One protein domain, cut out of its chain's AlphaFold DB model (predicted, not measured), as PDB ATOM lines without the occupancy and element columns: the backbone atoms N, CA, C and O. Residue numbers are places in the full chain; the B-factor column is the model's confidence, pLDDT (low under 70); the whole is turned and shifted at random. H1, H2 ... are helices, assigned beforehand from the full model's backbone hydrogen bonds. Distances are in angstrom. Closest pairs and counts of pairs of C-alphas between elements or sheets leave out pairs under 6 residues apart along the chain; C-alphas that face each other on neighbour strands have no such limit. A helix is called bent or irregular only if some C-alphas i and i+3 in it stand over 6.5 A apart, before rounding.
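What this domain is: This is residues 249 to 314 of the 315 residues of an uncharacterized protein of Tetracentron sinense (UniProt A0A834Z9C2). Three helices run back and forth along the long axis of an elongated body: H1 and H2 lie side by side as a helical hairpin, and H3 folds back along H2 as a second hairpin that shares it, with only a thin contact near their linked ends. H2 is the middle helix and the longest by residues, and H1 and H3 are on different sides of it. The printed part has 66 residues with three named helices, in the order H1, H2, H3, and no named strand; the class is all helix. It is only just compact, close to loose, with a radius of gyration of the C-alphas of 12.6 A, and spans 41 by 24 by 16 A along its three main axes.

Where its parts are: H1 covers residues 249 to 261, beginning with C-alpha 249 at (-25.403, 21.485, -19.987), and measures 18.5 A from first to last C-alpha. After a short link of 7 residues, H2 covers residues 269 to 289 and is 30.0 A long, beginning with C-alpha 269 at (-27.550, -7.187, -28.342). After a tight link of 3 residues, H3 covers residues 293 to 312 and is 29.4 A long, ending with C-alpha 312 at (-32.461, 1.007, -34.969). H3 is irregular, with C-alphas 294 and 297 at 7.3 A, and it has a kink of 27 degrees near residue 300.

How they stand to each other: H1 and H2 touch, with 11 pairs of C-alphas within 8 A; the closest C-alphas are those of Arg 252 and Tyr 283, 6.1 A apart. They form a hairpin, running opposite ways at a shallow tilt of 25 degrees. H2 and H3 only just touch, with 3 pairs of C-alphas within 8 A, the closest being those of Tyr 288 and Leu 296 at 6.8 A. They too form a hairpin, opposite ways at a shallow tilt of 23 degrees. H1 and H3 are apart. In H1 every O i to N i+4 pair is within hydrogen-bond range; in H2 it is 16 of 17 and in H3 14 of 16.

The domain as a whole: The two C-alphas farthest apart are those of Ser 266 and Glu 294, at 41.5 A. The first and last printed C-alphas, of Ser 249 and Lys 314, are 24.6 A apart. The printed part has no cut, and neither link is long. The mean pLDDT of the printed part is 90.6, and no printed residue is under 70.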
ATOM      1  N   SER A 249     -25.744  21.203 -18.582       78.00
ATOM      2  CA  SER A 249     -25.403  21.485 -19.987       78.00
ATOM      3  C   SER A 249     -24.187  20.703 -20.494       78.00
ATOM      4  O   SER A 249     -24.232  20.148 -21.592       78.00
ATOM      5  N   THR A 250     -23.110  20.631 -19.708       80.75
ATOM      6  CA  THR A 250     -21.873  19.929 -20.086       80.75
ATOM      7  C   THR A 250     -22.108  18.424 -20.110       80.75
ATOM      8  O   THR A 250     -21.764  17.760 -21.090       80.75
ATOM      9  N   ARG A 251     -22.783  17.896 -19.080       83.56
ATOM     10  CA  ARG A 251     -23.151  16.479 -19.019       83.56
ATOM     11  C   ARG A 251     -24.121  16.100 -20.134       83.56
ATOM     12  O   ARG A 251     -23.937  15.054 -20.749       83.56
ATOM     13  N   ARG A 252     -25.105  16.952 -20.449       86.25
ATOM     14  CA  ARG A 252     -26.015  16.748 -21.584       86.25
ATOM     15  C   ARG A 252     -25.252  16.635 -22.899       86.25
ATOM     16  O   ARG A 252     -25.479  15.680 -23.629       86.25
ATOM     17  N   PHE A 253     -24.339  17.564 -23.187       87.88
ATOM     18  CA  PHE A 253     -23.534  17.509 -24.410       87.88
ATOM     19  C   PHE A 253     -22.670  16.242 -24.469       87.88
ATOM     20  O   PHE A 253     -22.606  15.583 -25.504       87.88
ATOM     21  N   GLN A 254     -22.038  15.867 -23.352       87.00
ATOM     22  CA  GLN A 254     -21.266  14.628 -23.272       87.00
ATOM     23  C   GLN A 254     -22.138  13.400 -23.564       87.00
ATOM     24  O   GLN A 254     -21.723  12.540 -24.332       87.00
ATOM     25  N   LEU A 255     -23.343  13.328 -22.994       89.75
ATOM     26  CA  LEU A 255     -24.287  12.238 -23.244       89.75
ATOM     27  C   LEU A 255     -24.764  12.221 -24.697       89.75
ATOM     28  O   LEU A 255     -24.823  11.151 -25.292       89.75
ATOM     29  N   GLU A 256     -25.053  13.378 -25.299       90.75
ATOM     30  CA  GLU A 256     -25.390  13.475 -26.726       90.75
ATOM     31  C   GLU A 256     -24.239  12.953 -27.597       90.75
ATOM     32  O   GLU A 256     -24.474  12.181 -28.524       90.75
ATOM     33  N   TYR A 257     -22.994  13.298 -27.260       90.88
ATOM     34  CA  TYR A 257     -21.806  12.795 -27.946       90.88
ATOM     35  C   TYR A 257     -21.594  11.285 -27.748       90.88
ATOM     36  O   TYR A 257     -21.302  10.570 -28.708       90.88
ATOM     37  N   GLU A 258     -21.740  10.778 -26.522       90.81
ATOM     38  CA  GLU A 258     -21.621   9.350 -26.214       90.81
ATOM     39  C   GLU A 258     -22.710   8.560 -26.943       90.81
ATOM     40  O   GLU A 258     -22.382   7.632 -27.673       90.81
ATOM     41  N   MET A 259     -23.975   8.983 -26.867       91.94
ATOM     42  CA  MET A 259     -25.082   8.387 -27.623       91.94
ATOM     43  C   MET A 259     -24.854   8.460 -29.132       91.94
ATOM     44  O   MET A 259     -25.171   7.501 -29.836       91.94
ATOM     45  N   ALA A 260     -24.307   9.566 -29.654       90.75
ATOM     46  CA  ALA A 260     -23.995   9.729 -31.074       90.75
ATOM     47  C   ALA A 260     -22.993   8.672 -31.570       90.75
ATOM     48  O   ALA A 260     -23.188   8.121 -32.654       90.75
ATOM     49  N   ASN A 261     -21.993   8.343 -30.753       90.94
ATOM     50  CA  ASN A 261     -20.918   7.415 -31.100       90.94
ATOM     51  C   ASN A 261     -21.116   5.988 -30.561       90.94
ATOM     52  O   ASN A 261     -20.297   5.117 -30.847       90.94
ATOM     53  N   PHE A 262     -22.171   5.736 -29.786       92.38
ATOM     54  CA  PHE A 262     -22.467   4.413 -29.245       92.38
ATOM     55  C   PHE A 262     -23.051   3.511 -30.336       92.38
ATOM     56  O   PHE A 262     -24.161   3.741 -30.815       92.38
ATOM     57  N   THR A 263     -22.292   2.495 -30.733       91.69
ATOM     58  CA  THR A 263     -22.668   1.487 -31.733       91.69
ATOM     59  C   THR A 263     -22.528   0.094 -31.129       91.69
ATOM     60  O   THR A 263     -21.790  -0.084 -30.157       91.69
ATOM     61  N   GLN A 264     -23.229  -0.904 -31.679       89.69
ATOM     62  CA  GLN A 264     -23.167  -2.269 -31.147       89.69
ATOM     63  C   GLN A 264     -21.732  -2.825 -31.160       89.69
ATOM     64  O   GLN A 264     -21.244  -3.339 -30.150       89.69
ATOM     65  N   GLY A 265     -21.037  -2.713 -32.296       90.00
ATOM     66  CA  GLY A 265     -19.673  -3.215 -32.446       90.00
ATOM     67  C   GLY A 265     -19.569  -4.708 -32.115       90.00
ATOM     68  O   GLY A 265     -20.210  -5.538 -32.752       90.00
ATOM     69  N   SER A 266     -18.748  -5.050 -31.120       92.31
ATOM     70  CA  SER A 266     -18.553  -6.427 -30.642       92.31
ATOM     71  C   SER A 266     -19.425  -6.807 -29.438       92.31
ATOM     72  O   SER A 266     -19.248  -7.897 -28.898       92.31
ATOM     73  N   LEU A 267     -20.300  -5.914 -28.966       91.19
ATOM     74  CA  LEU A 267     -21.188  -6.182 -27.834       91.19
ATOM     75  C   LEU A 267     -22.326  -7.120 -28.251       91.19
ATOM     76  O   LEU A 267     -22.801  -7.093 -29.394       91.19
ATOM     77  N   SER A 268     -22.812  -7.922 -27.305       93.69
ATOM     78  CA  SER A 268     -24.085  -8.618 -27.491       93.69
ATOM     79  C   SER A 268     -25.238  -7.612 -27.605       93.69
ATOM     80  O   SER A 268     -25.153  -6.478 -27.129       93.69
ATOM     81  N   ILE A 269     -26.350  -8.033 -28.215       91.44
ATOM     82  CA  ILE A 269     -27.550  -7.187 -28.342       91.44
ATOM     83  C   ILE A 269     -28.055  -6.750 -26.958       91.44
ATOM     84  O   ILE A 269     -28.496  -5.615 -26.800       91.44
ATOM     85  N   GLU A 270     -27.960  -7.623 -25.953       92.50
ATOM     86  CA  GLU A 270     -28.373  -7.329 -24.578       92.50
ATOM     87  C   GLU A 270     -27.491  -6.259 -23.921       92.50
ATOM     88  O   GLU A 270     -28.010  -5.299 -23.346       92.50
ATOM     89  N   GLU A 271     -26.166  -6.388 -24.034       90.31
ATOM     90  CA  GLU A 271     -25.214  -5.406 -23.501       90.31
ATOM     91  C   GLU A 271     -25.366  -4.054 -24.199       90.31
ATOM     92  O   GLU A 271     -25.397  -3.013 -23.540       90.31
ATOM     93  N   TYR A 272     -25.514  -4.068 -25.526       92.00
ATOM     94  CA  TYR A 272     -25.749  -2.865 -26.314       92.00
ATOM     95  C   TYR A 272     -27.065  -2.188 -25.919       92.00
ATOM     96  O   TYR A 272     -27.077  -0.995 -25.611       92.00
ATOM     97  N   TYR A 273     -28.168  -2.940 -25.856       91.88
ATOM     98  CA  TYR A 273     -29.463  -2.404 -25.443       91.88
ATOM     99  C   TYR A 273     -29.390  -1.807 -24.038       91.88
ATOM    100  O   TYR A 273     -29.795  -0.665 -23.840       91.88
ATOM    101  N   SER A 274     -28.812  -2.528 -23.079       91.94
ATOM    102  CA  SER A 274     -28.679  -2.054 -21.699       91.94
ATOM    103  C   SER A 274     -27.829  -0.782 -21.608       91.94
ATOM    104  O   SER A 274     -28.227   0.183 -20.956       91.94
ATOM    105  N   GLY A 275     -26.694  -0.732 -22.312       91.31
ATOM    106  CA  GLY A 275     -25.844   0.458 -22.381       91.31
ATOM    107  C   GLY A 275     -26.561   1.665 -22.991       91.31
ATOM    108  O   GLY A 275     -26.535   2.757 -22.422       91.31
ATOM    109  N   PHE A 276     -27.274   1.460 -24.101       93.56
ATOM    110  CA  PHE A 276     -28.052   2.504 -24.767       93.56
ATOM    111  C   PHE A 276     -29.201   3.020 -23.889       93.56
ATOM    112  O   PHE A 276     -29.453   4.225 -23.834       93.56
ATOM    113  N   GLN A 277     -29.884   2.126 -23.167       92.19
ATOM    114  CA  GLN A 277     -30.938   2.491 -22.218       92.19
ATOM    115  C   GLN A 277     -30.400   3.369 -21.086       92.19
ATOM    116  O   GLN A 277     -31.028   4.379 -20.774       92.19
ATOM    117  N   ASN A 278     -29.234   3.027 -20.531       90.69
ATOM    118  CA  ASN A 278     -28.595   3.798 -19.465       90.69
ATOM    119  C   ASN A 278     -28.209   5.211 -19.929       90.69
ATOM    120  O   ASN A 278     -28.511   6.179 -19.238       90.69
ATOM    121  N   LEU A 279     -27.617   5.347 -21.122       91.94
ATOM    122  CA  LEU A 279     -27.284   6.661 -21.692       91.94
ATOM    123  C   LEU A 279     -28.531   7.538 -21.879       91.94
ATOM    124  O   LEU A 279     -28.520   8.724 -21.550       91.94
ATOM    125  N   TRP A 280     -29.622   6.950 -22.376       93.88
ATOM    126  CA  TRP A 280     -30.885   7.665 -22.553       93.88
ATOM    127  C   TRP A 280     -31.555   8.046 -21.236       93.88
ATOM    128  O   TRP A 280     -32.175   9.106 -21.185       93.88
ATOM    129  N   ALA A 281     -31.463   7.203 -20.206       91.19
ATOM    130  CA  ALA A 281     -31.992   7.508 -18.880       91.19
ATOM    131  C   ALA A 281     -31.298   8.754 -18.310       91.19
ATOM    132  O   ALA A 281     -31.968   9.763 -18.085       91.19
ATOM    133  N   ASP A 282     -29.961   8.730 -18.252       86.88
ATOM    134  CA  ASP A 282     -29.126   9.858 -17.822       86.88
ATOM    135  C   ASP A 282     -29.434  11.140 -18.620       86.88
ATOM    136  O   ASP A 282     -29.535  12.232 -18.056       86.88
ATOM    137  N   TYR A 283     -29.591  11.028 -19.944       90.88
ATOM    138  CA  TYR A 283     -29.925  12.168 -20.803       90.88
ATOM    139  C   TYR A 283     -31.301  12.745 -20.470       90.88
ATOM    140  O   TYR A 283     -31.471  13.959 -20.334       90.88
ATOM    141  N   SER A 284     -32.290  11.864 -20.348       91.56
ATOM    142  CA  SER A 284     -33.673  12.250 -20.126       91.56
ATOM    143  C   SER A 284     -33.882  12.893 -18.759       91.56
ATOM    144  O   SER A 284     -34.594  13.889 -18.693       91.56
ATOM    145  N   ASP A 285     -33.191  12.428 -17.715       87.88
ATOM    146  CA  ASP A 285     -33.254  13.023 -16.376       87.88
ATOM    147  C   ASP A 285     -32.823  14.494 -16.400       87.88
ATOM    148  O   ASP A 285     -33.485  15.362 -15.829       87.88
ATOM    149  N   ILE A 286     -31.754  14.798 -17.140       88.06
ATOM    150  CA  ILE A 286     -31.248  16.164 -17.294       88.06
ATOM    151  C   ILE A 286     -32.219  17.033 -18.096       88.06
ATOM    152  O   ILE A 286     -32.494  18.171 -17.716       88.06
ATOM    153  N   VAL A 287     -32.725  16.523 -19.220       89.19
ATOM    154  CA  VAL A 287     -33.629  17.302 -20.075       89.19
ATOM    155  C   VAL A 287     -34.952  17.552 -19.357       89.19
ATOM    156  O   VAL A 287     -35.398  18.695 -19.299       89.19
ATOM    157  N   TYR A 288     -35.554  16.524 -18.764       90.75
ATOM    158  CA  TYR A 288     -36.862  16.618 -18.115       90.75
ATOM    159  C   TYR A 288     -36.846  17.506 -16.873       90.75
ATOM    160  O   TYR A 288     -37.823  18.213 -16.650       90.75
ATOM    161  N   ALA A 289     -35.737  17.567 -16.129       87.75
ATOM    162  CA  ALA A 289     -35.590  18.499 -15.009       87.75
ATOM    163  C   ALA A 289     -35.740  19.980 -15.420       87.75
ATOM    164  O   ALA A 289     -36.100  20.815 -14.594       87.75
ATOM    165  N   SER A 290     -35.480  20.311 -16.692       86.81
ATOM    166  CA  SER A 290     -35.603  21.675 -17.233       86.81
ATOM    167  C   SER A 290     -36.940  21.966 -17.930       86.81
ATOM    168  O   SER A 290     -37.177  23.101 -18.346       86.81
ATOM    169  N   VAL A 291     -37.810  20.962 -18.083       90.50
ATOM    170  CA  VAL A 291     -39.061  21.072 -18.845       90.50
ATOM    171  C   VAL A 291     -40.237  21.342 -17.894       90.50
ATOM    172  O   VAL A 291     -40.422  20.589 -16.939       90.50
ATOM    173  N   PRO A 292     -41.069  22.371 -18.150       94.06
ATOM    174  CA  PRO A 292     -42.296  22.604 -17.387       94.06
ATOM    175  C   PRO A 292     -43.247  21.403 -17.442       94.06
ATOM    176  O   PRO A 292     -43.331  20.713 -18.464       94.06
ATOM    177  N   ALA A 293     -44.003  21.171 -16.366       92.88
ATOM    178  CA  ALA A 293     -44.882  20.007 -16.236       92.88
ATOM    179  C   ALA A 293     -45.905  19.898 -17.383       92.88
ATOM    180  O   ALA A 293     -46.224  18.798 -17.831       92.88
ATOM    181  N   GLU A 294     -46.359  21.035 -17.910       93.88
ATOM    182  CA  GLU A 294     -47.328  21.136 -19.001       93.88
ATOM    183  C   GLU A 294     -46.767  20.629 -20.340       93.88
ATOM    184  O   GLU A 294     -47.515  20.127 -21.177       93.88
ATOM    185  N   ALA A 295     -45.451  20.738 -20.547       92.12
ATOM    186  CA  ALA A 295     -44.773  20.327 -21.777       92.12
ATOM    187  C   ALA A 295     -44.142  18.926 -21.680       92.12
ATOM    188  O   ALA A 295     -43.786  18.336 -22.704       92.12
ATOM    189  N   LEU A 296     -44.018  18.373 -20.469       92.56
ATOM    190  CA  LEU A 296     -43.269  17.144 -20.210       92.56
ATOM    191  C   LEU A 296     -43.794  15.943 -21.007       92.56
ATOM    192  O   LEU A 296     -43.009  15.238 -21.640       92.56
ATOM    193  N   ALA A 297     -45.115  15.742 -21.046       94.25
ATOM    194  CA  ALA A 297     -45.725  14.613 -21.755       94.25
ATOM    195  C   ALA A 297     -45.470  14.657 -23.277       94.25
ATOM    196  O   ALA A 297     -45.193  13.631 -23.909       94.25
ATOM    197  N   ALA A 298     -45.509  15.853 -23.874       94.44
ATOM    198  CA  ALA A 298     -45.207  16.044 -25.290       94.44
ATOM    199  C   ALA A 298     -43.731  15.739 -25.595       94.44
ATOM    200  O   ALA A 298     -43.438  14.997 -26.535       94.44
ATOM    201  N   VAL A 299     -42.804  16.238 -24.768       93.94
ATOM    202  CA  VAL A 299     -41.363  15.976 -24.930       93.94
ATOM    203  C   VAL A 299     -41.053  14.484 -24.774       93.94
ATOM    204  O   VAL A 299     -40.322  13.924 -25.589       93.94
ATOM    205  N   GLN A 300     -41.651  13.813 -23.785       94.19
ATOM    206  CA  GLN A 300     -41.484  12.372 -23.572       94.19
ATOM    207  C   GLN A 300     -41.924  11.543 -24.784       94.19
ATOM    208  O   GLN A 300     -41.243  10.586 -25.154       94.19
ATOM    209  N   THR A 301     -43.021  11.934 -25.438       93.81
ATOM    210  CA  THR A 301     -43.513  11.259 -26.649       93.81
ATOM    211  C   THR A 301     -42.501  11.370 -27.793       93.81
ATOM    212  O   THR A 301     -42.153  10.366 -28.412       93.81
ATOM    213  N   VAL A 302     -41.964  12.573 -28.030       94.19
ATOM    214  CA  VAL A 302     -40.936  12.811 -29.059       94.19
ATOM    215  C   VAL A 302     -39.652  12.037 -28.747       94.19
ATOM    216  O   VAL A 302     -39.078  11.395 -29.629       94.19
ATOM    217  N   HIS A 303     -39.213  12.046 -27.486       94.44
ATOM    218  CA  HIS A 303     -38.037  11.298 -27.046       94.44
ATOM    219  C   HIS A 303     -38.211   9.786 -27.203       94.44
ATOM    220  O   HIS A 303     -37.266   9.120 -27.614       94.44
ATOM    221  N   ALA A 304     -39.399   9.234 -26.936       92.31
ATOM    222  CA  ALA A 304     -39.660   7.809 -27.129       92.31
ATOM    223  C   ALA A 304     -39.468   7.390 -28.596       92.31
ATOM    224  O   ALA A 304     -38.815   6.379 -28.870       92.31
ATOM    225  N   THR A 305     -39.963   8.196 -29.540       93.38
ATOM    226  CA  THR A 305     -39.746   7.971 -30.977       93.38
ATOM    227  C   THR A 305     -38.268   8.105 -31.343       93.38
ATOM    228  O   THR A 305     -37.699   7.172 -31.906       93.38
ATOM    229  N   SER A 306     -37.614   9.203 -30.946       92.94
ATOM    230  CA  SER A 306     -36.191   9.434 -31.235       92.94
ATOM    231  C   SER A 306     -35.294   8.328 -30.678       92.94
ATOM    232  O   SER A 306     -34.343   7.911 -31.332       92.94
ATOM    233  N   LYS A 307     -35.589   7.828 -29.475       92.94
ATOM    234  CA  LYS A 307     -34.845   6.741 -28.834       92.94
ATOM    235  C   LYS A 307     -34.936   5.451 -29.635       92.94
ATOM    236  O   LYS A 307     -33.915   4.812 -29.880       92.94
ATOM    237  N   ARG A 308     -36.144   5.081 -30.067       91.81
ATOM    238  CA  ARG A 308     -36.364   3.904 -30.913       91.81
ATOM    239  C   ARG A 308     -35.626   4.043 -32.243       91.81
ATOM    240  O   ARG A 308     -34.932   3.118 -32.651       91.81
ATOM    241  N   ASP A 309     -35.756   5.191 -32.898       91.62
ATOM    242  CA  ASP A 309     -35.179   5.405 -34.223       91.62
ATOM    243  C   ASP A 309     -33.640   5.412 -34.157       91.62
ATOM    244  O   ASP A 309     -32.987   4.744 -34.954       91.62
ATOM    245  N   GLN A 310     -33.049   6.062 -33.147       90.81
ATOM    246  CA  GLN A 310     -31.601   6.024 -32.916       90.81
ATOM    247  C   GLN A 310     -31.083   4.619 -32.595       90.81
ATOM    248  O   GLN A 310     -30.001   4.269 -33.057       90.81
ATOM    249  N   PHE A 311     -31.833   3.822 -31.825       88.81
ATOM    250  CA  PHE A 311     -31.454   2.438 -31.542       88.81
ATOM    251  C   PHE A 311     -31.363   1.621 -32.837       88.81
ATOM    252  O   PHE A 311     -30.363   0.948 -33.068       88.81
ATOM    253  N   LEU A 312     -32.379   1.734 -33.700       86.06
ATOM    254  CA  LEU A 312     -32.461   1.007 -34.969       86.06
ATOM    255  C   LEU A 312     -31.402   1.442 -35.990       86.06
ATOM    256  O   LEU A 312     -30.958   0.619 -36.781       86.06
ATOM    257  N   MET A 313     -30.983   2.710 -35.979       87.56
ATOM    258  CA  MET A 313     -29.951   3.226 -36.892       87.56
ATOM    259  C   MET A 313     -28.525   2.762 -36.556       87.56
ATOM    260  O   MET A 313     -27.620   2.994 -37.354       87.56
ATOM    261  N   LYS A 314     -28.305   2.192 -35.365       81.00
ATOM    262  CA  LYS A 314     -26.964   1.952 -34.795       81.00
ATOM    263  C   LYS A 314     -26.694   0.503 -34.377       81.00
ATOM    264  O   LYS A 314     -25.661   0.239 -33.751       81.00
TER     265      LYS A 314